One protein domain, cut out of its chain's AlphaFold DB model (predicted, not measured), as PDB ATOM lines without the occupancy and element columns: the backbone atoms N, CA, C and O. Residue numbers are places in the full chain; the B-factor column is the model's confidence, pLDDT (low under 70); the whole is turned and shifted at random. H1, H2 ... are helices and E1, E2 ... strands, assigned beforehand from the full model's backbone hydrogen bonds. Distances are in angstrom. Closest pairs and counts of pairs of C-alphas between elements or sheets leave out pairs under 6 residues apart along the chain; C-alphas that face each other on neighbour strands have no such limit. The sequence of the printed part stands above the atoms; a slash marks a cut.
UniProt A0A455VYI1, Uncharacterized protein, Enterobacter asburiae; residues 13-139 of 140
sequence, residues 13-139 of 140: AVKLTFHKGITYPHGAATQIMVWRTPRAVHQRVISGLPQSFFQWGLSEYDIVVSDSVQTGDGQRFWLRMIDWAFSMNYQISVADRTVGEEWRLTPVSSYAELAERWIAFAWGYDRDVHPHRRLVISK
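This is residues 13 to 139 of the 140 residues of an uncharacterized protein of Enterobacter asburiae (UniProt A0A455VYI1). A strongly twisted six-stranded sheet makes a wall, with H3 and H4 over one face, H2 on that face beside the strands, and no named helix on the other. Residues 38 to 45, of which 40 to 45 belong to H1, stick out at one end. The printed part has 127 residues, with E1 E2 H1 H2 E3 H3 E4 E5 H4 E6 along it; the mixed sheet runs E1 E2 E3 E6 E4 E5, and the class is mixed, helices and strands. It is compact, with a radius of gyration of the C-alphas of 14.5 A, but elongated in outline, 49 by 30 by 28 A.

Start with E1, residues 13 to 19, and E2, residues 28 to 36, an antiparallel hairpin with N 13 and O 35 within hydrogen-bond range at 2.8 A. H1, residues 40 to 46, is not on the sheet, and meets H2, residues 49 to 57, only through their link. E2, H1, H2 and E3, residues 62 to 65, form a strand-helix-strand unit, parallel neighbour strands with helices between, its crossover right-handed; N 64 and O 29 are 2.9 A apart. Look next at H3, residues 72 to 87, over E3 and E6, residues 133 to 138, at a height over the sheet of 8.8 A; C-alphas Val 65 and Trp 78, the closest of E3 and H3, are 6.4 A apart. E6 is antiparallel to E3, with N 65 and O 135 at 2.8 A, and to E4, residues 91 to 96, with N 93 and O 136 at 2.9 A. E4 and E5, residues 104 to 108, form a hairpin, with N 94 and O 106 at 2.8 A. H4, residues 111 to 122, only just touches H3, with 3 pairs of C-alphas within 8 A, the closest Asp 83 and Tyr 111 at 6.6 A. E3, H3, E4 and E5, H4, E6 are split units, each with another strand between its two, and both crossovers are right-handed. In H2 and H3 every O i to N i+4 pair is within hydrogen-bond range; H4 has 5 of 8, and H1 has 1 of 3 beside 3 of 4 O i to N i+3 pairs.

Find C-alpha 13 at (161.063, 180.513, 185.892), where E1 begins its 20.1 A; E2 spans 23.4 A and bends by 52 degrees at residue 32. H3 runs 22.9 A from C-alpha 72 at (145.291, 181.079, 173.343). E6 ends at C-alpha 138, (157.052, 161.173, 175.345).

The two C-alphas farthest apart, Val 41 and Gly 100, are 49.4 A apart. The printed part has no cut, and no link is long. Confidence is under 70 at residue 32 and residues 66 to 69.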
ATOM      1  N   ALA A  13     161.629 181.395 184.882       88.19
ATOM      2  CA  ALA A  13     161.063 180.513 185.892       88.19
ATOM      3  C   ALA A  13     160.074 179.540 185.253       88.19
ATOM      4  O   ALA A  13     159.267 179.924 184.405       88.19
ATOM      5  N   VAL A  14     160.112 178.292 185.710       85.06
ATOM      6  CA  VAL A  14     159.173 177.241 185.314       85.06
ATOM      7  C   VAL A  14     158.621 176.593 186.567       85.06
ATOM      8  O   VAL A  14     159.349 176.391 187.539       85.06
ATOM      9  N   LYS A  15     157.334 176.257 186.542       85.44
ATOM     10  CA  LYS A  15     156.710 175.426 187.567       85.44
ATOM     11  C   LYS A  15     156.115 174.185 186.922       85.44
ATOM     12  O   LYS A  15     155.323 174.288 185.981       85.44
ATOM     13  N   LEU A  16     156.487 173.034 187.467       85.62
ATOM     14  CA  LEU A  16     155.960 171.730 187.091       85.62
ATOM     15  C   LEU A  16     155.045 171.185 188.183       85.62
ATOM     16  O   LEU A  16     155.264 171.427 189.372       85.62
ATOM     17  N   THR A  17     154.060 170.406 187.759       86.62
ATOM     18  CA  THR A  17     153.276 169.526 188.625       86.62
ATOM     19  C   THR A  17     153.430 168.105 188.114       86.62
ATOM     20  O   THR A  17     153.278 167.867 186.919       86.62
ATOM     21  N   PHE A  18     153.726 167.167 189.007       86.75
ATOM     22  CA  PHE A  18     153.940 165.765 188.656       86.75
ATOM     23  C   PHE A  18     152.690 164.933 188.949       86.75
ATOM     24  O   PHE A  18     152.003 165.147 189.949       86.75
ATOM     25  N   HIS A  19     152.406 163.963 188.083       82.81
ATOM     26  CA  HIS A  19     151.238 163.093 188.146       82.81
ATOM     27  C   HIS A  19     151.615 161.685 187.681       82.81
ATOM     28  O   HIS A  19     152.282 161.522 186.668       82.81
ATOM     29  N   LYS A  20     151.151 160.647 188.380       76.50
ATOM     30  CA  LYS A  20     151.469 159.254 188.013       76.50
ATOM     31  C   LYS A  20     150.428 158.589 187.109       76.50
ATOM     32  O   LYS A  20     150.743 157.612 186.451       76.50
ATOM     33  N   GLY A  21     149.193 159.097 187.094       77.69
ATOM     34  CA  GLY A  21     148.058 158.381 186.501       77.69
ATOM     35  C   GLY A  21     147.907 158.499 184.983       77.69
ATOM     36  O   GLY A  21     147.283 157.629 184.396       77.69
ATOM     37  N   ILE A  22     148.436 159.554 184.349       81.19
ATOM     38  CA  ILE A  22     148.177 159.830 182.919       81.19
ATOM     39  C   ILE A  22     149.007 158.914 182.011       81.19
ATOM     40  O   ILE A  22     148.506 158.444 180.996       81.19
ATOM     41  N   THR A  23     150.259 158.644 182.389       80.06
ATOM     42  CA  THR A  23     151.211 157.854 181.592       80.06
ATOM     43  C   THR A  23     151.886 156.760 182.421       80.06
ATOM     44  O   THR A  23     153.094 156.531 182.374       80.06
ATOM     45  N   TYR A  24     151.107 156.086 183.265       78.50
ATOM     46  CA  TYR A  24     151.623 154.968 184.051       78.50
ATOM     47  C   TYR A  24     152.268 153.898 183.135       78.50
ATOM     48  O   TYR A  24     151.671 153.571 182.109       78.50
ATOM     49  N   PRO A  25     153.441 153.322 183.481       75.88
ATOM     50  CA  PRO A  25     154.204 153.492 184.725       75.88
ATOM     51  C   PRO A  25     155.264 154.608 184.711       75.88
ATOM     52  O   PRO A  25     155.844 154.870 185.762       75.88
ATOM     53  N   HIS A  26     155.521 155.262 183.572       75.00
ATOM     54  CA  HIS A  26     156.582 156.271 183.420       75.00
ATOM     55  C   HIS A  26     156.356 157.504 184.309       75.00
ATOM     56  O   HIS A  26     157.288 158.029 184.914       75.00
ATOM     57  N   GLY A  27     155.096 157.919 184.458       82.62
ATOM     58  CA  GLY A  27     154.745 159.144 185.167       82.62
ATOM     59  C   GLY A  27     154.946 160.383 184.295       82.62
ATOM     60  O   GLY A  27     155.734 160.401 183.354       82.62
ATOM     61  N   ALA A  28     154.200 161.438 184.612       85.12
ATOM     62  CA  ALA A  28     154.116 162.622 183.778       85.12
ATOM     63  C   ALA A  28     154.284 163.913 184.578       85.12
ATOM     64  O   ALA A  28     153.891 164.006 185.745       85.12
ATOM     65  N   ALA A  29     154.793 164.944 183.921       86.38
ATOM     66  CA  ALA A  29     154.807 166.306 184.411       86.38
ATOM     67  C   ALA A  29     153.950 167.198 183.510       86.38
ATOM     68  O   ALA A  29     154.031 167.161 182.284       86.38
ATOM     69  N   THR A  30     153.144 168.048 184.129       82.00
ATOM     70  CA  THR A  30     152.447 169.135 183.450       82.00
ATOM     71  C   THR A  30     153.171 170.428 183.773       82.00
ATOM     72  O   THR A  30     153.365 170.766 184.946       82.00
ATOM     73  N   GLN A  31     153.549 171.186 182.749       70.81
ATOM     74  CA  GLN A  31     154.060 172.531 182.969       70.81
ATOM     75  C   GLN A  31     152.891 173.487 183.190       70.81
ATOM     76  O   GLN A  31     152.107 173.745 182.281       70.81
ATOM     77  N   ILE A  32     152.799 174.031 184.400       68.81
ATOM     78  CA  ILE A  32     151.687 174.898 184.812       68.81
ATOM     79  C   ILE A  32     152.046 176.388 184.785       68.81
ATOM     80  O   ILE A  32     151.165 177.231 184.914       68.81
ATOM     81  N   MET A  33     153.331 176.728 184.629       74.50
ATOM     82  CA  MET A  33     153.789 178.110 184.493       74.50
ATOM     83  C   MET A  33     155.125 178.179 183.758       74.50
ATOM     84  O   MET A  33     156.057 177.455 184.108       74.50
ATOM     85  N   VAL A  34     155.235 179.123 182.823       77.19
ATOM     86  CA  VAL A  34     156.512 179.646 182.319       77.19
ATOM     87  C   VAL A  34     156.474 181.149 182.442       77.19
ATOM     88  O   VAL A  34     155.573 181.804 181.923       77.19
ATOM     89  N   TRP A  35     157.480 181.702 183.099       82.69
ATOM     90  CA  TRP A  35     157.689 183.132 183.163       82.69
ATOM     91  C   TRP A  35     159.098 183.453 182.688       82.69
ATOM     92  O   TRP A  35     160.060 182.763 183.015       82.69
ATOM     93  N   ARG A  36     159.222 184.519 181.903       85.31
ATOM     94  CA  ARG A  36     160.499 185.013 181.398       85.31
ATOM     95  C   ARG A  36     160.526 186.524 181.502       85.31
ATOM     96  O   ARG A  36     159.506 187.178 181.290       85.31
ATOM     97  N   THR A  37     161.694 187.080 181.788       86.75
ATOM     98  CA  THR A  37     161.859 188.529 181.825       86.75
ATOM     99  C   THR A  37     161.585 189.137 180.440       86.75
ATOM    100  O   THR A  37     162.031 188.584 179.428       86.75
ATOM    101  N   PRO A  38     160.883 190.282 180.349       84.31
ATOM    102  CA  PRO A  38     160.679 190.972 179.076       84.31
ATOM    103  C   PRO A  38     161.943 191.702 178.593       84.31
ATOM    104  O   PRO A  38     161.992 192.175 177.460       84.31
ATOM    105  N   ARG A  39     162.981 191.821 179.431       89.00
ATOM    106  CA  ARG A  39     164.176 192.610 179.113       89.00
ATOM    107  C   ARG A  39     164.969 191.983 177.965       89.00
ATOM    108  O   ARG A  39     165.476 190.869 178.082       89.00
ATOM    109  N   ALA A  40     165.145 192.753 176.890       88.81
ATOM    110  CA  ALA A  40     165.836 192.329 175.670       88.81
ATOM    111  C   ALA A  40     167.259 191.794 175.922       88.81
ATOM    112  O   ALA A  40     167.688 190.844 175.275       88.81
ATOM    113  N   VAL A  41     167.961 192.350 176.915       90.00
ATOM    114  CA  VAL A  41     169.337 191.963 177.275       90.00
ATOM    115  C   VAL A  41     169.482 190.476 177.628       90.00
ATOM    116  O   VAL A  41     170.537 189.894 177.399       90.00
ATOM    117  N   HIS A  42     168.420 189.832 178.125       89.25
ATOM    118  CA  HIS A  42     168.445 188.409 178.470       89.25
ATOM    119  C   HIS A  42     167.906 187.497 177.370       89.25
ATOM    120  O   HIS A  42     167.999 186.281 177.510       89.25
ATOM    121  N   GLN A  43     167.390 188.042 176.262       86.62
ATOM    122  CA  GLN A  43     166.761 187.236 175.209       86.62
ATOM    123  C   GLN A  43     167.707 186.172 174.659       86.62
ATOM    124  O   GLN A  43     167.297 185.030 174.503       86.62
ATOM    125  N   ARG A  44     168.986 186.511 174.471       87.69
ATOM    126  CA  ARG A  44     170.003 185.574 173.971       87.69
ATOM    127  C   ARG A  44     170.235 184.369 174.889       87.69
ATOM    128  O   ARG A  44     170.551 183.297 174.397       87.69
ATOM    129  N   VAL A  45     170.130 184.548 176.207       85.00
ATOM    130  CA  VAL A  45     170.401 183.468 177.176       85.00
ATOM    131  C   VAL A  45     169.146 182.689 177.554       85.00
ATOM    132  O   VAL A  45     169.255 181.550 177.991       85.00
ATOM    133  N   ILE A  46     167.959 183.278 177.377       88.38
ATOM    134  CA  ILE A  46     166.682 182.595 177.628       88.38
ATOM    135  C   ILE A  46     166.091 181.954 176.365       88.38
ATOM    136  O   ILE A  46     165.212 181.097 176.468       88.38
ATOM    137  N   SER A  47     166.546 182.348 175.171       83.62
ATOM    138  CA  SER A  47     166.174 181.695 173.916       83.62
ATOM    139  C   SER A  47     166.677 180.254 173.920       83.62
ATOM    140  O   SER A  47     167.875 180.026 174.052       83.62
ATOM    141  N   GLY A  48     165.768 179.287 173.784       84.56
ATOM    142  CA  GLY A  48     166.099 177.858 173.804       84.56
ATOM    143  C   GLY A  48     165.958 177.183 175.171       84.56
ATOM    144  O   GLY A  48     165.832 175.964 175.219       84.56
ATOM    145  N   LEU A  49     165.886 177.946 176.274       87.81
ATOM    146  CA  LEU A  49     165.683 177.364 177.609       87.81
ATOM    147  C   LEU A  49     164.433 176.483 177.724       87.81
ATOM    148  O   LEU A  49     164.547 175.451 178.383       87.81
ATOM    149  N   PRO A  50     163.271 176.811 177.114       84.31
ATOM    150  CA  PRO A  50     162.133 175.900 177.128       84.31
ATOM    151  C   PRO A  50     162.518 174.528 176.573       84.31
ATOM    152  O   PRO A  50     162.360 173.533 177.267       84.31
ATOM    153  N   GLN A  51     163.092 174.471 175.369       89.19
ATOM    154  CA  GLN A  51     163.486 173.222 174.721       89.19
ATOM    155  C   GLN A  51     164.494 172.443 175.565       89.19
ATOM    156  O   GLN A  51     164.261 171.269 175.831       89.19
ATOM    157  N   SER A  52     165.560 173.088 176.049       89.19
ATOM    158  CA  SER A  52     166.567 172.426 176.890       89.19
ATOM    159  C   SER A  52     165.964 171.866 178.179       89.19
ATOM    160  O   SER A  52     166.265 170.743 178.576       89.19
ATOM    161  N   PHE A  53     165.077 172.629 178.821       86.50
ATOM    162  CA  PHE A  53     164.368 172.178 180.013       86.50
ATOM    163  C   PHE A  53     163.444 170.995 179.709       86.50
ATOM    164  O   PHE A  53     163.433 170.023 180.458       86.50
ATOM    165  N   PHE A  54     162.710 171.036 178.596       87.06
ATOM    166  CA  PHE A  54     161.858 169.926 178.179       87.06
ATOM    167  C   PHE A  54     162.658 168.686 177.804       87.06
ATOM    168  O   PHE A  54     162.233 167.596 178.153       87.06
ATOM    169  N   GLN A  55     163.817 168.817 177.156       90.69
ATOM    170  CA  GLN A  55     164.697 167.674 176.893       90.69
ATOM    171  C   GLN A  55     165.152 166.995 178.185       90.69
ATOM    172  O   GLN A  55     165.179 165.768 178.236       90.69
ATOM    173  N   TRP A  56     165.486 167.783 179.212       89.44
ATOM    174  CA  TRP A  56     165.811 167.260 180.537       89.44
ATOM    175  C   TRP A  56     164.591 166.619 181.212       89.44
ATOM    176  O   TRP A  56     164.678 165.493 181.675       89.44
ATOM    177  N   GLY A  57     163.426 167.270 181.213       88.38
ATOM    178  CA  GLY A  57     162.212 166.684 181.796       88.38
ATOM    179  C   GLY A  57     161.812 165.368 181.120       88.38
ATOM    180  O   GLY A  57     161.525 164.385 181.797       88.38
ATOM    181  N   LEU A  58     161.894 165.328 179.787       90.81
ATOM    182  CA  LEU A  58     161.603 164.158 178.956       90.81
ATOM    183  C   LEU A  58     162.602 163.007 179.125       90.81
ATOM    184  O   LEU A  58     162.350 161.926 178.603       90.81
ATOM    185  N   SER A  59     163.736 163.192 179.817       89.56
ATOM    186  CA  SER A  59     164.603 162.054 180.148       89.56
ATOM    187  C   SER A  59     164.067 161.201 181.292       89.56
ATOM    188  O   SER A  59     164.522 160.072 181.442       89.56
ATOM    189  N   GLU A  60     163.136 161.726 182.091       87.25
ATOM    190  CA  GLU A  60     162.596 161.030 183.266       87.25
ATOM    191  C   GLU A  60     161.065 160.958 183.293       87.25
ATOM    192  O   GLU A  60     160.519 160.051 183.916       87.25
ATOM    193  N   TYR A  61     160.367 161.879 182.625       91.19
ATOM    194  CA  TYR A  61     158.911 161.995 182.680       91.19
ATOM    195  C   TYR A  61     158.312 162.281 181.311       91.19
ATOM    196  O   TYR A  61     158.881 163.023 180.513       91.19
ATOM    197  N   ASP A  62     157.091 161.808 181.085       92.31
ATOM    198  CA  ASP A  62     156.286 162.310 179.976       92.31
ATOM    199  C   ASP A  62     155.810 163.734 180.257       92.31
ATOM    200  O   ASP A  62     155.605 164.136 181.405       92.31
ATOM    201  N   ILE A  63     155.584 164.514 179.210       91.56
ATOM    202  CA  ILE A  63     155.120 165.893 179.336       91.56
ATOM    203  C   ILE A  63     153.676 165.982 178.878       91.56
ATOM    204  O   ILE A  63     153.364 165.804 177.702       91.56
ATOM    205  N   VAL A  64     152.791 166.324 179.809       89.12
ATOM    206  CA  VAL A  64     151.391 166.605 179.503       89.12
ATOM    207  C   VAL A  64     151.258 168.032 179.000       89.12
ATOM    208  O   VAL A  64     151.610 169.009 179.667       89.12
ATOM    209  N   VAL A  65     150.687 168.138 177.812       84.19
ATOM    210  CA  VAL A  65     150.422 169.370 177.091       84.19
ATOM    211  C   VAL A  65     149.006 169.837 177.430       84.19
ATOM    212  O   VAL A  65     148.044 169.538 176.728       84.19
ATOM    213  N   SER A  66     148.867 170.536 178.556       69.50
ATOM    214  CA  SER A  66     147.729 171.422 178.847       69.50
ATOM    215  C   SER A  66     147.961 172.180 180.152       69.50
ATOM    216  O   SER A  66     148.445 171.587 181.112       69.50
ATOM    217  N   ASP A  67     147.498 173.422 180.248       60.03
ATOM    218  CA  ASP A  67     147.128 174.014 181.535       60.03
ATOM    219  C   ASP A  67     145.601 173.887 181.744       60.03
ATOM    220  O   ASP A  67     144.851 173.529 180.833       60.03
ATOM    221  N   SER A  68     145.117 174.142 182.959       58.16
ATOM    222  CA  SER A  68     143.680 174.139 183.279       58.16
ATOM    223  C   SER A  68     142.932 175.376 182.766       58.16
ATOM    224  O   SER A  68     141.711 175.442 182.894       58.16
ATOM    225  N   VAL A  69     143.649 176.359 182.218       64.62
ATOM    226  CA  VAL A  69     143.121 177.684 181.855       64.62
ATOM    227  C   VAL A  69     142.872 177.791 180.342       64.62
ATOM    228  O   VAL A  69     142.075 178.620 179.917       64.62
ATOM    229  N   GLN A  70     143.511 176.935 179.536       70.56
ATOM    230  CA  GLN A  70     143.419 176.830 178.076       70.56
ATOM    231  C   GLN A  70     143.457 178.187 177.361       70.56
ATOM    232  O   GLN A  70     142.619 178.509 176.521       70.56
ATOM    233  N   THR A  71     144.451 179.009 177.703       77.25
ATOM    234  CA  THR A  71     144.630 180.314 177.050       77.25
ATOM    235  C   THR A  71     145.135 180.152 175.613       77.25
ATOM    236  O   THR A  71     145.894 179.230 175.308       77.25
ATOM    237  N   GLY A  72     144.786 181.089 174.723       79.62
ATOM    238  CA  GLY A  72     145.291 181.079 173.343       79.62
ATOM    239  C   GLY A  72     146.820 181.195 173.251       79.62
ATOM    240  O   GLY A  72     147.442 180.572 172.392       79.62
ATOM    241  N   ASP A  73     147.453 181.937 174.166       79.69
ATOM    242  CA  ASP A  73     148.919 181.992 174.265       79.69
ATOM    243  C   ASP A  73     149.518 180.665 174.735       79.69
ATOM    244  O   ASP A  73     150.530 180.223 174.185       79.69
ATOM    245  N   GLY A  74     148.872 180.003 175.699       80.94
ATOM    246  CA  GLY A  74     149.238 178.662 176.145       80.94
ATOM    247  C   GLY A  74     149.160 177.652 175.004       80.94
ATOM    248  O   GLY A  74     150.120 176.924 174.764       80.94
ATOM    249  N   GLN A  75     148.071 177.662 174.232       85.88
ATOM    250  CA  GLN A  75     147.921 176.798 173.060       85.88
ATOM    251  C   GLN A  75     149.033 177.051 172.034       85.88
ATOM    252  O   GLN A  75     149.716 176.114 171.629       85.88
ATOM    253  N   ARG A  76     149.295 178.311 171.656       87.12
ATOM    254  CA  ARG A  76     150.391 178.655 170.728       87.12
ATOM    255  C   ARG A  76     151.761 178.224 171.239       87.12
ATOM    256  O   ARG A  76     152.625 177.829 170.457       87.12
ATOM    257  N   PHE A  77     152.006 178.348 172.539       85.88
ATOM    258  CA  PHE A  77     153.235 177.861 173.149       85.88
ATOM    259  C   PHE A  77     153.363 176.347 172.979       85.88
ATOM    260  O   PHE A  77     154.378 175.873 172.474       85.88
ATOM    261  N   TRP A  78     152.318 175.609 173.336       88.19
ATOM    262  CA  TRP A  78     152.313 174.158 173.285       88.19
ATOM    263  C   TRP A  78     152.390 173.595 171.868       88.19
ATOM    264  O   TRP A  78     153.142 172.654 171.646       88.19
ATOM    265  N   LEU A  79     151.710 174.204 170.897       91.38
ATOM    266  CA  LEU A  79     151.812 173.800 169.492       91.38
ATOM    267  C   LEU A  79     153.241 173.946 168.959       91.38
ATOM    268  O   LEU A  79     153.723 173.048 168.277       91.38
ATOM    269  N   ARG A  80     153.962 175.009 169.341       90.94
ATOM    270  CA  ARG A  80     155.391 175.148 169.005       90.94
ATOM    271  C   ARG A  80     156.258 174.078 169.663       90.94
ATOM    272  O   ARG A  80     157.222 173.628 169.057       90.94
ATOM    273  N   MET A  81     155.939 173.684 170.896       90.81
ATOM    274  CA  MET A  81     156.661 172.606 171.576       90.81
ATOM    275  C   MET A  81     156.380 171.240 170.944       90.81
ATOM    276  O   MET A  81     157.298 170.436 170.846       90.81
ATOM    277  N   ILE A  82     155.151 170.985 170.488       93.56
ATOM    278  CA  ILE A  82     154.799 169.747 169.781       93.56
ATOM    279  C   ILE A  82     155.480 169.687 168.409       93.56
ATOM    280  O   ILE A  82     156.069 168.664 168.075       93.56
ATOM    281  N   ASP A  83     155.456 170.777 167.640       94.62
ATOM    282  CA  ASP A  83     156.172 170.874 166.361       94.62
ATOM    283  C   ASP A  83     157.678 170.609 166.536       94.62
ATOM    284  O   ASP A  83     158.269 169.763 165.864       94.62
ATOM    285  N   TRP A  84     158.289 171.239 167.545       93.75
ATOM    286  CA  TRP A  84     159.669 170.945 167.925       93.75
ATOM    287  C   TRP A  84     159.868 169.476 168.331       93.75
ATOM    288  O   TRP A  84     160.843 168.860 167.909       93.75
ATOM    289  N   ALA A  85     158.961 168.884 169.106       94.56
ATOM    290  CA  ALA A  85     159.066 167.490 169.529       94.56
ATOM    291  C   ALA A  85     159.005 166.510 168.341       94.56
ATOM    292  O   ALA A  85     159.791 165.561 168.309       94.56
ATOM    293  N   PHE A  86     158.179 166.781 167.322       94.69
ATOM    294  CA  PHE A  86     158.210 166.023 166.066       94.69
ATOM    295  C   PHE A  86     159.586 166.099 165.393       94.69
ATOM    296  O   PHE A  86     160.117 165.069 164.985       94.69
ATOM    297  N   SER A  87     160.214 167.281 165.340       94.56
ATOM    298  CA  SER A  87     161.570 167.433 164.775       94.56
ATOM    299  C   SER A  87     162.654 166.660 165.544       94.56
ATOM    300  O   SER A  87     163.711 166.355 164.993       94.56
ATOM    301  N   MET A  88     162.382 166.319 166.806       94.06
ATOM    302  CA  MET A  88     163.258 165.526 167.671       94.06
ATOM    303  C   MET A  88     162.950 164.018 167.625       94.06
ATOM    304  O   MET A  88     163.583 163.261 168.359       94.06
ATOM    305  N   ASN A  89     162.001 163.571 166.789       93.88
ATOM    306  CA  ASN A  89     161.475 162.197 166.754       93.88
ATOM    307  C   ASN A  89     160.905 161.712 168.097       93.88
ATOM    308  O   ASN A  89     160.993 160.528 168.426       93.88
ATOM    309  N   TYR A  90     160.338 162.625 168.889       95.44
ATOM    310  CA  TYR A  90     159.607 162.260 170.099       95.44
ATOM    311  C   TYR A  90     158.196 161.785 169.758       95.44
ATOM    312  O   TYR A  90     157.584 162.235 168.786       95.44
ATOM    313  N   GLN A  91     157.672 160.889 170.587       95.56
ATOM    314  CA  GLN A  91     156.336 160.344 170.428       95.56
ATOM    315  C   GLN A  91     155.297 161.352 170.923       95.56
ATOM    316  O   GLN A  91     155.352 161.816 172.063       95.56
ATOM    317  N   ILE A  92     154.313 161.650 170.077       96.12
ATOM    318  CA  ILE A  92     153.146 162.456 170.441       96.12
ATOM    319  C   ILE A  92     151.945 161.529 170.568       96.12
ATOM    320  O   ILE A  92     151.721 160.677 169.708       96.12
ATOM    321  N   SER A  93     151.166 161.690 171.636       95.31
ATOM    322  CA  SER A  93     149.959 160.897 171.874       95.31
ATOM    323  C   SER A  93     148.822 161.754 172.415       95.31
ATOM    324  O   SER A  93     149.039 162.722 173.142       95.31
ATOM    325  N   VAL A  94     147.589 161.368 172.104       93.69
ATOM    326  CA  VAL A  94     146.379 161.888 172.742       93.69
ATOM    327  C   VAL A  94     145.982 160.955 173.873       93.69
ATOM    328  O   VAL A  94     145.735 159.778 173.633       93.69
ATOM    329  N   ALA A  95     145.904 161.486 175.089       91.00
ATOM    330  CA  ALA A  95     145.344 160.811 176.247       91.00
ATOM    331  C   ALA A  95     143.866 161.191 176.394       91.00
ATOM    332  O   ALA A  95     143.539 162.373 176.539       91.00
ATOM    333  N   ASP A  96     142.980 160.197 176.377       90.94
ATOM    334  CA  ASP A  96     141.537 160.383 176.531       90.94
ATOM    335  C   ASP A  96     141.001 159.549 177.698       90.94
ATOM    336  O   ASP A  96     141.157 158.327 177.721       90.94
ATOM    337  N   ARG A  97     140.367 160.231 178.656       88.38
ATOM    338  CA  ARG A  97     139.684 159.644 179.818       88.38
ATOM    339  C   ARG A  97     138.167 159.880 179.786       88.38
ATOM    340  O   ARG A  97     137.483 159.695 180.782       88.38
ATOM    341  N   THR A  98     137.623 160.331 178.657       86.38
ATOM    342  CA  THR A  98     136.170 160.508 178.480       86.38
ATOM    343  C   THR A  98     135.461 159.205 178.108       86.38
ATOM    344  O   THR A  98     134.248 159.102 178.255       86.38
ATOM    345  N   VAL A  99     136.214 158.196 177.661       80.56
ATOM    346  CA  VAL A  99     135.694 156.909 177.163       80.56
ATOM    347  C   VAL A  99     135.833 155.778 178.201       80.56
ATOM    348  O   VAL A  99     135.392 154.659 177.963       80.56
ATOM    349  N   GLY A 100     136.413 156.049 179.376       80.12
ATOM    350  CA  GLY A 100     136.594 155.062 180.444       80.12
ATOM    351  C   GLY A 100     137.376 155.611 181.639       80.12
ATOM    352  O   GLY A 100     137.780 156.770 181.652       80.12
ATOM    353  N   GLU A 101     137.597 154.775 182.655       79.19
ATOM    354  CA  GLU A 101     138.311 155.189 183.874       79.19
ATOM    355  C   GLU A 101     139.828 155.328 183.674       79.19
ATOM    356  O   GLU A 101     140.467 156.133 184.368       79.19
ATOM    357  N   GLU A 102     140.389 154.583 182.717       84.06
ATOM    358  CA  GLU A 102     141.812 154.566 182.370       84.06
ATOM    359  C   GLU A 102     142.155 155.564 181.258       84.06
ATOM    360  O   GLU A 102     141.338 155.877 180.390       84.06
ATOM    361  N   TRP A 103     143.396 156.058 181.265       86.56
ATOM    362  CA  TRP A 103     143.905 156.918 180.202       86.56
ATOM    363  C   TRP A 103     144.315 156.083 178.995       86.56
ATOM    364  O   TRP A 103     145.287 155.331 179.051       86.56
ATOM    365  N   ARG A 104     143.614 156.255 177.872       88.06
ATOM    366  CA  ARG A 104     144.017 155.644 176.604       88.06
ATOM    367  C   ARG A 104     144.909 156.597 175.822       88.06
ATOM    368  O   ARG A 104     144.450 157.666 175.429       88.06
ATOM    369  N   LEU A 105     146.149 156.185 175.558       91.62
ATOM    370  CA  LEU A 105     147.081 156.915 174.696       91.62
ATOM    371  C   LEU A 105     146.919 156.467 173.239       91.62
ATOM    372  O   LEU A 105     147.103 155.297 172.912       91.62
ATOM    373  N   THR A 106     146.571 157.405 172.363       94.56
ATOM    374  CA  THR A 106     146.502 157.197 170.912       94.56
ATOM    375  C   THR A 106     147.653 157.950 170.246       94.56
ATOM    376  O   THR A 106     147.679 159.176 170.354       94.56
ATOM    377  N   PRO A 107     148.591 157.259 169.574       95.75
ATOM    378  CA  PRO A 107     149.670 157.891 168.820       95.75
ATOM    379  C   PRO A 107     149.165 158.914 167.801       95.75
ATOM    380  O   PRO A 107     148.167 158.672 167.126       95.75
ATOM    381  N   VAL A 108     149.890 160.024 167.669       96.62
ATOM    382  CA  VAL A 108     149.707 161.026 166.616       96.62
ATOM    383  C   VAL A 108     150.930 160.981 165.710       96.62
ATOM    384  O   VAL A 108     152.054 161.201 166.159       96.62
ATOM    385  N   SER A 109     150.714 160.693 164.433       93.56
ATOM    386  CA  SER A 109     151.783 160.308 163.503       93.56
ATOM    387  C   SER A 109     152.470 161.506 162.850       93.56
ATOM    388  O   SER A 109     153.565 161.377 162.310       93.56
ATOM    389  N   SER A 110     151.818 162.671 162.841       94.81
ATOM    390  CA  SER A 110     152.354 163.888 162.229       94.81
ATOM    391  C   SER A 110     151.678 165.153 162.752       94.81
ATOM    392  O   SER A 110     150.571 165.115 163.297       94.81
ATOM    393  N   TYR A 111     152.308 166.305 162.506       94.12
ATOM    394  CA  TYR A 111     151.688 167.600 162.782       94.12
ATOM    395  C   TYR A 111     150.437 167.849 161.920       94.12
ATOM    396  O   TYR A 111     149.494 168.492 162.375       94.12
ATOM    397  N   ALA A 112     150.389 167.319 160.692       95.69
ATOM    398  CA  ALA A 112     149.209 167.434 159.837       95.69
ATOM    399  C   ALA A 112     147.994 166.726 160.463       95.69
ATOM    400  O   ALA A 112     146.935 167.332 160.604       95.69
ATOM    401  N   GLU A 113     148.184 165.490 160.940       95.81
ATOM    402  CA  GLU A 113     147.153 164.736 161.666       95.81
ATOM    403  C   GLU A 113     146.727 165.460 162.954       95.81
ATOM    404  O   GLU A 113     145.535 165.578 163.254       95.81
ATOM    405  N   LEU A 114     147.701 165.987 163.710       95.00
ATOM    406  CA  LEU A 114     147.445 166.793 164.902       95.00
ATOM    407  C   LEU A 114     146.505 167.961 164.581       95.00
ATOM    408  O   LEU A 114     145.500 168.141 165.270       95.00
ATOM    409  N   ALA A 115     146.835 168.738 163.550       94.12
ATOM    410  CA  ALA A 115     146.106 169.939 163.170       94.12
ATOM    411  C   ALA A 115     144.686 169.642 162.679       94.12
ATOM    412  O   ALA A 115     143.756 170.352 163.056       94.12
ATOM    413  N   GLU A 116     144.519 168.594 161.874       95.12
ATOM    414  CA  GLU A 116     143.228 168.217 161.298       95.12
ATOM    415  C   GLU A 116     142.254 167.683 162.354       95.12
ATOM    416  O   GLU A 116     141.064 167.997 162.324       95.12
ATOM    417  N   ARG A 117     142.752 166.885 163.306       93.38
ATOM    418  CA  ARG A 117     141.892 166.096 164.195       93.38
ATOM    419  C   ARG A 117     142.016 166.458 165.666       93.38
ATOM    420  O   ARG A 117     141.018 166.527 166.383       93.38
ATOM    421  N   TRP A 118     143.238 166.618 166.153       93.88
ATOM    422  CA  TRP A 118     143.516 166.489 167.581       93.88
ATOM    423  C   TRP A 118     143.602 167.820 168.325       93.88
ATOM    424  O   TRP A 118     143.342 167.843 169.527       93.88
ATOM    425  N   ILE A 119     143.878 168.937 167.640       91.06
ATOM    426  CA  ILE A 119     143.877 170.265 168.277       91.06
ATOM    427  C   ILE A 119     142.494 170.584 168.855       91.06
ATOM    428  O   ILE A 119     142.390 170.858 170.046       91.06
ATOM    429  N   ALA A 120     141.435 170.502 168.043       88.88
ATOM    430  CA  ALA A 120     140.064 170.779 168.490       88.88
ATOM    431  C   ALA A 120     139.529 169.720 169.473       88.88
ATOM    432  O   ALA A 120     138.628 169.983 170.265       88.88
ATOM    433  N   PHE A 121     140.087 168.510 169.433       90.00
ATOM    434  CA  PHE A 121     139.752 167.458 170.383       90.00
ATOM    435  C   PHE A 121     140.337 167.736 171.779       90.00
ATOM    436  O   PHE A 121     139.634 167.612 172.785       90.00
ATOM    437  N   ALA A 122     141.620 168.107 171.846       87.56
ATOM    438  CA  ALA A 122     142.358 168.306 173.094       87.56
ATOM    439  C   ALA A 122     142.155 169.703 173.710       87.56
ATOM    440  O   ALA A 122     142.248 169.849 174.929       87.56
ATOM    441  N   TRP A 123     141.839 170.713 172.893       86.19
ATOM    442  CA  TRP A 123     141.566 172.082 173.332       86.19
ATOM    443  C   TRP A 123     140.140 172.523 173.013       86.19
ATOM    444  O   TRP A 123     139.666 172.350 171.893       86.19
ATOM    445  N   GLY A 124     139.498 173.182 173.975       83.19
ATOM    446  CA  GLY A 124     138.192 173.810 173.812       83.19
ATOM    447  C   GLY A 124     137.606 174.295 175.140       83.19
ATOM    448  O   GLY A 124     138.278 174.328 176.167       83.19
ATOM    449  N   TYR A 125     136.343 174.720 175.117       81.19
ATOM    450  CA  TYR A 125     135.736 175.472 176.228       81.19
ATOM    451  C   TYR A 125     134.892 174.630 177.190       81.19
ATOM    452  O   TYR A 125     134.540 175.103 178.270       81.19
ATOM    453  N   ASP A 126     134.574 173.392 176.815       85.88
ATOM    454  CA  ASP A 126     133.859 172.446 177.666       85.88
ATOM    455  C   ASP A 126     134.703 172.036 178.892       85.88
ATOM    456  O   ASP A 126     135.722 171.339 178.793       85.88
ATOM    457  N   ARG A 127     134.267 172.490 180.070       81.94
ATOM    458  CA  ARG A 127     134.965 172.286 181.346       81.94
ATOM    459  C   ARG A 127     134.800 170.874 181.902       81.94
ATOM    460  O   ARG A 127     135.602 170.502 182.752       81.94
ATOM    461  N   ASP A 128     133.828 170.111 181.421       83.88
ATOM    462  CA  ASP A 128     133.570 168.739 181.861       83.88
ATOM    463  C   ASP A 128     134.263 167.722 180.954       83.88
ATOM    464  O   ASP A 128     134.492 166.585 181.350       83.88
ATOM    465  N   VAL A 129     134.646 168.129 179.741       84.31
ATOM    466  CA  VAL A 129     135.267 167.248 178.746       84.31
ATOM    467  C   VAL A 129     136.758 167.511 178.608       84.31
ATOM    468  O   VAL A 129     137.574 166.591 178.721       84.31
ATOM    469  N   HIS A 130     137.159 168.759 178.357       82.62
ATOM    470  CA  HIS A 130     138.542 169.026 177.980       82.62
ATOM    471  C   HIS A 130     139.552 168.772 179.091       82.62
ATOM    472  O   HIS A 130     140.670 168.422 178.741       82.62
ATOM    473  N   PRO A 131     139.247 168.833 180.405       83.06
ATOM    474  CA  PRO A 131     140.174 168.364 181.432       83.06
ATOM    475  C   PRO A 131     140.567 166.879 181.333       83.06
ATOM    476  O   PRO A 131     141.594 166.478 181.881       83.06
ATOM    477  N   HIS A 132     139.789 166.081 180.605       86.62
ATOM    478  CA  HIS A 132     139.987 164.644 180.417       86.62
ATOM    479  C   HIS A 132     140.561 164.285 179.044       86.62
ATOM    480  O   HIS A 132     140.716 163.105 178.735       86.62
ATOM    481  N   ARG A 133     140.906 165.290 178.234       89.75
ATOM    482  CA  ARG A 133     141.583 165.136 176.945       89.75
ATOM    483  C   ARG A 133     142.898 165.893 176.992       89.75
ATOM    484  O   ARG A 133     142.944 167.072 177.342       89.75
ATOM    485  N   ARG A 134     143.995 165.201 176.721       88.56
ATOM    486  CA  ARG A 134     145.346 165.750 176.834       88.56
ATOM    487  C   ARG A 134     146.171 165.346 175.638       88.56
ATOM    488  O   ARG A 134     146.010 164.251 175.116       88.56
ATOM    489  N   LEU A 135     147.096 166.211 175.255       92.69
ATOM    490  CA  LEU A 135     148.230 165.799 174.444       92.69
ATOM    491  C   LEU A 135     149.387 165.453 175.376       92.69
ATOM    492  O   LEU A 135     149.522 166.024 176.459       92.69
ATOM    493  N   VAL A 136     150.196 164.492 174.967       93.06
ATOM    494  CA  VAL A 136     151.345 163.994 175.713       93.06
ATOM    495  C   VAL A 136     152.526 163.933 174.760       93.06
ATOM    496  O   VAL A 136     152.390 163.466 173.630       93.06
ATOM    497  N   ILE A 137     153.666 164.428 175.226       94.62
ATOM    498  CA  ILE A 137     154.963 164.276 174.575       94.62
ATOM    499  C   ILE A 137     155.754 163.269 175.400       94.62
ATOM    500  O   ILE A 137     155.929 163.464 176.602       94.62
ATOM    501  N   SER A 138     156.251 162.233 174.742       93.75
ATOM    502  CA  SER A 138     157.052 161.173 175.345       93.75
ATOM    503  C   SER A 138     158.358 161.028 174.586       93.75
ATOM    504  O   SER A 138     158.394 161.129 173.357       93.75
ATOM    505  N   LYS A 139     159.445 160.786 175.315       91.75
ATOM    506  CA  LYS A 139     160.705 160.400 174.690       91.75
ATOM    507  C   LYS A 139     160.641 158.917 174.330       91.75
ATOM    508  O   LYS A 139     160.223 158.110 175.155       91.75
TER     509      LYS A 139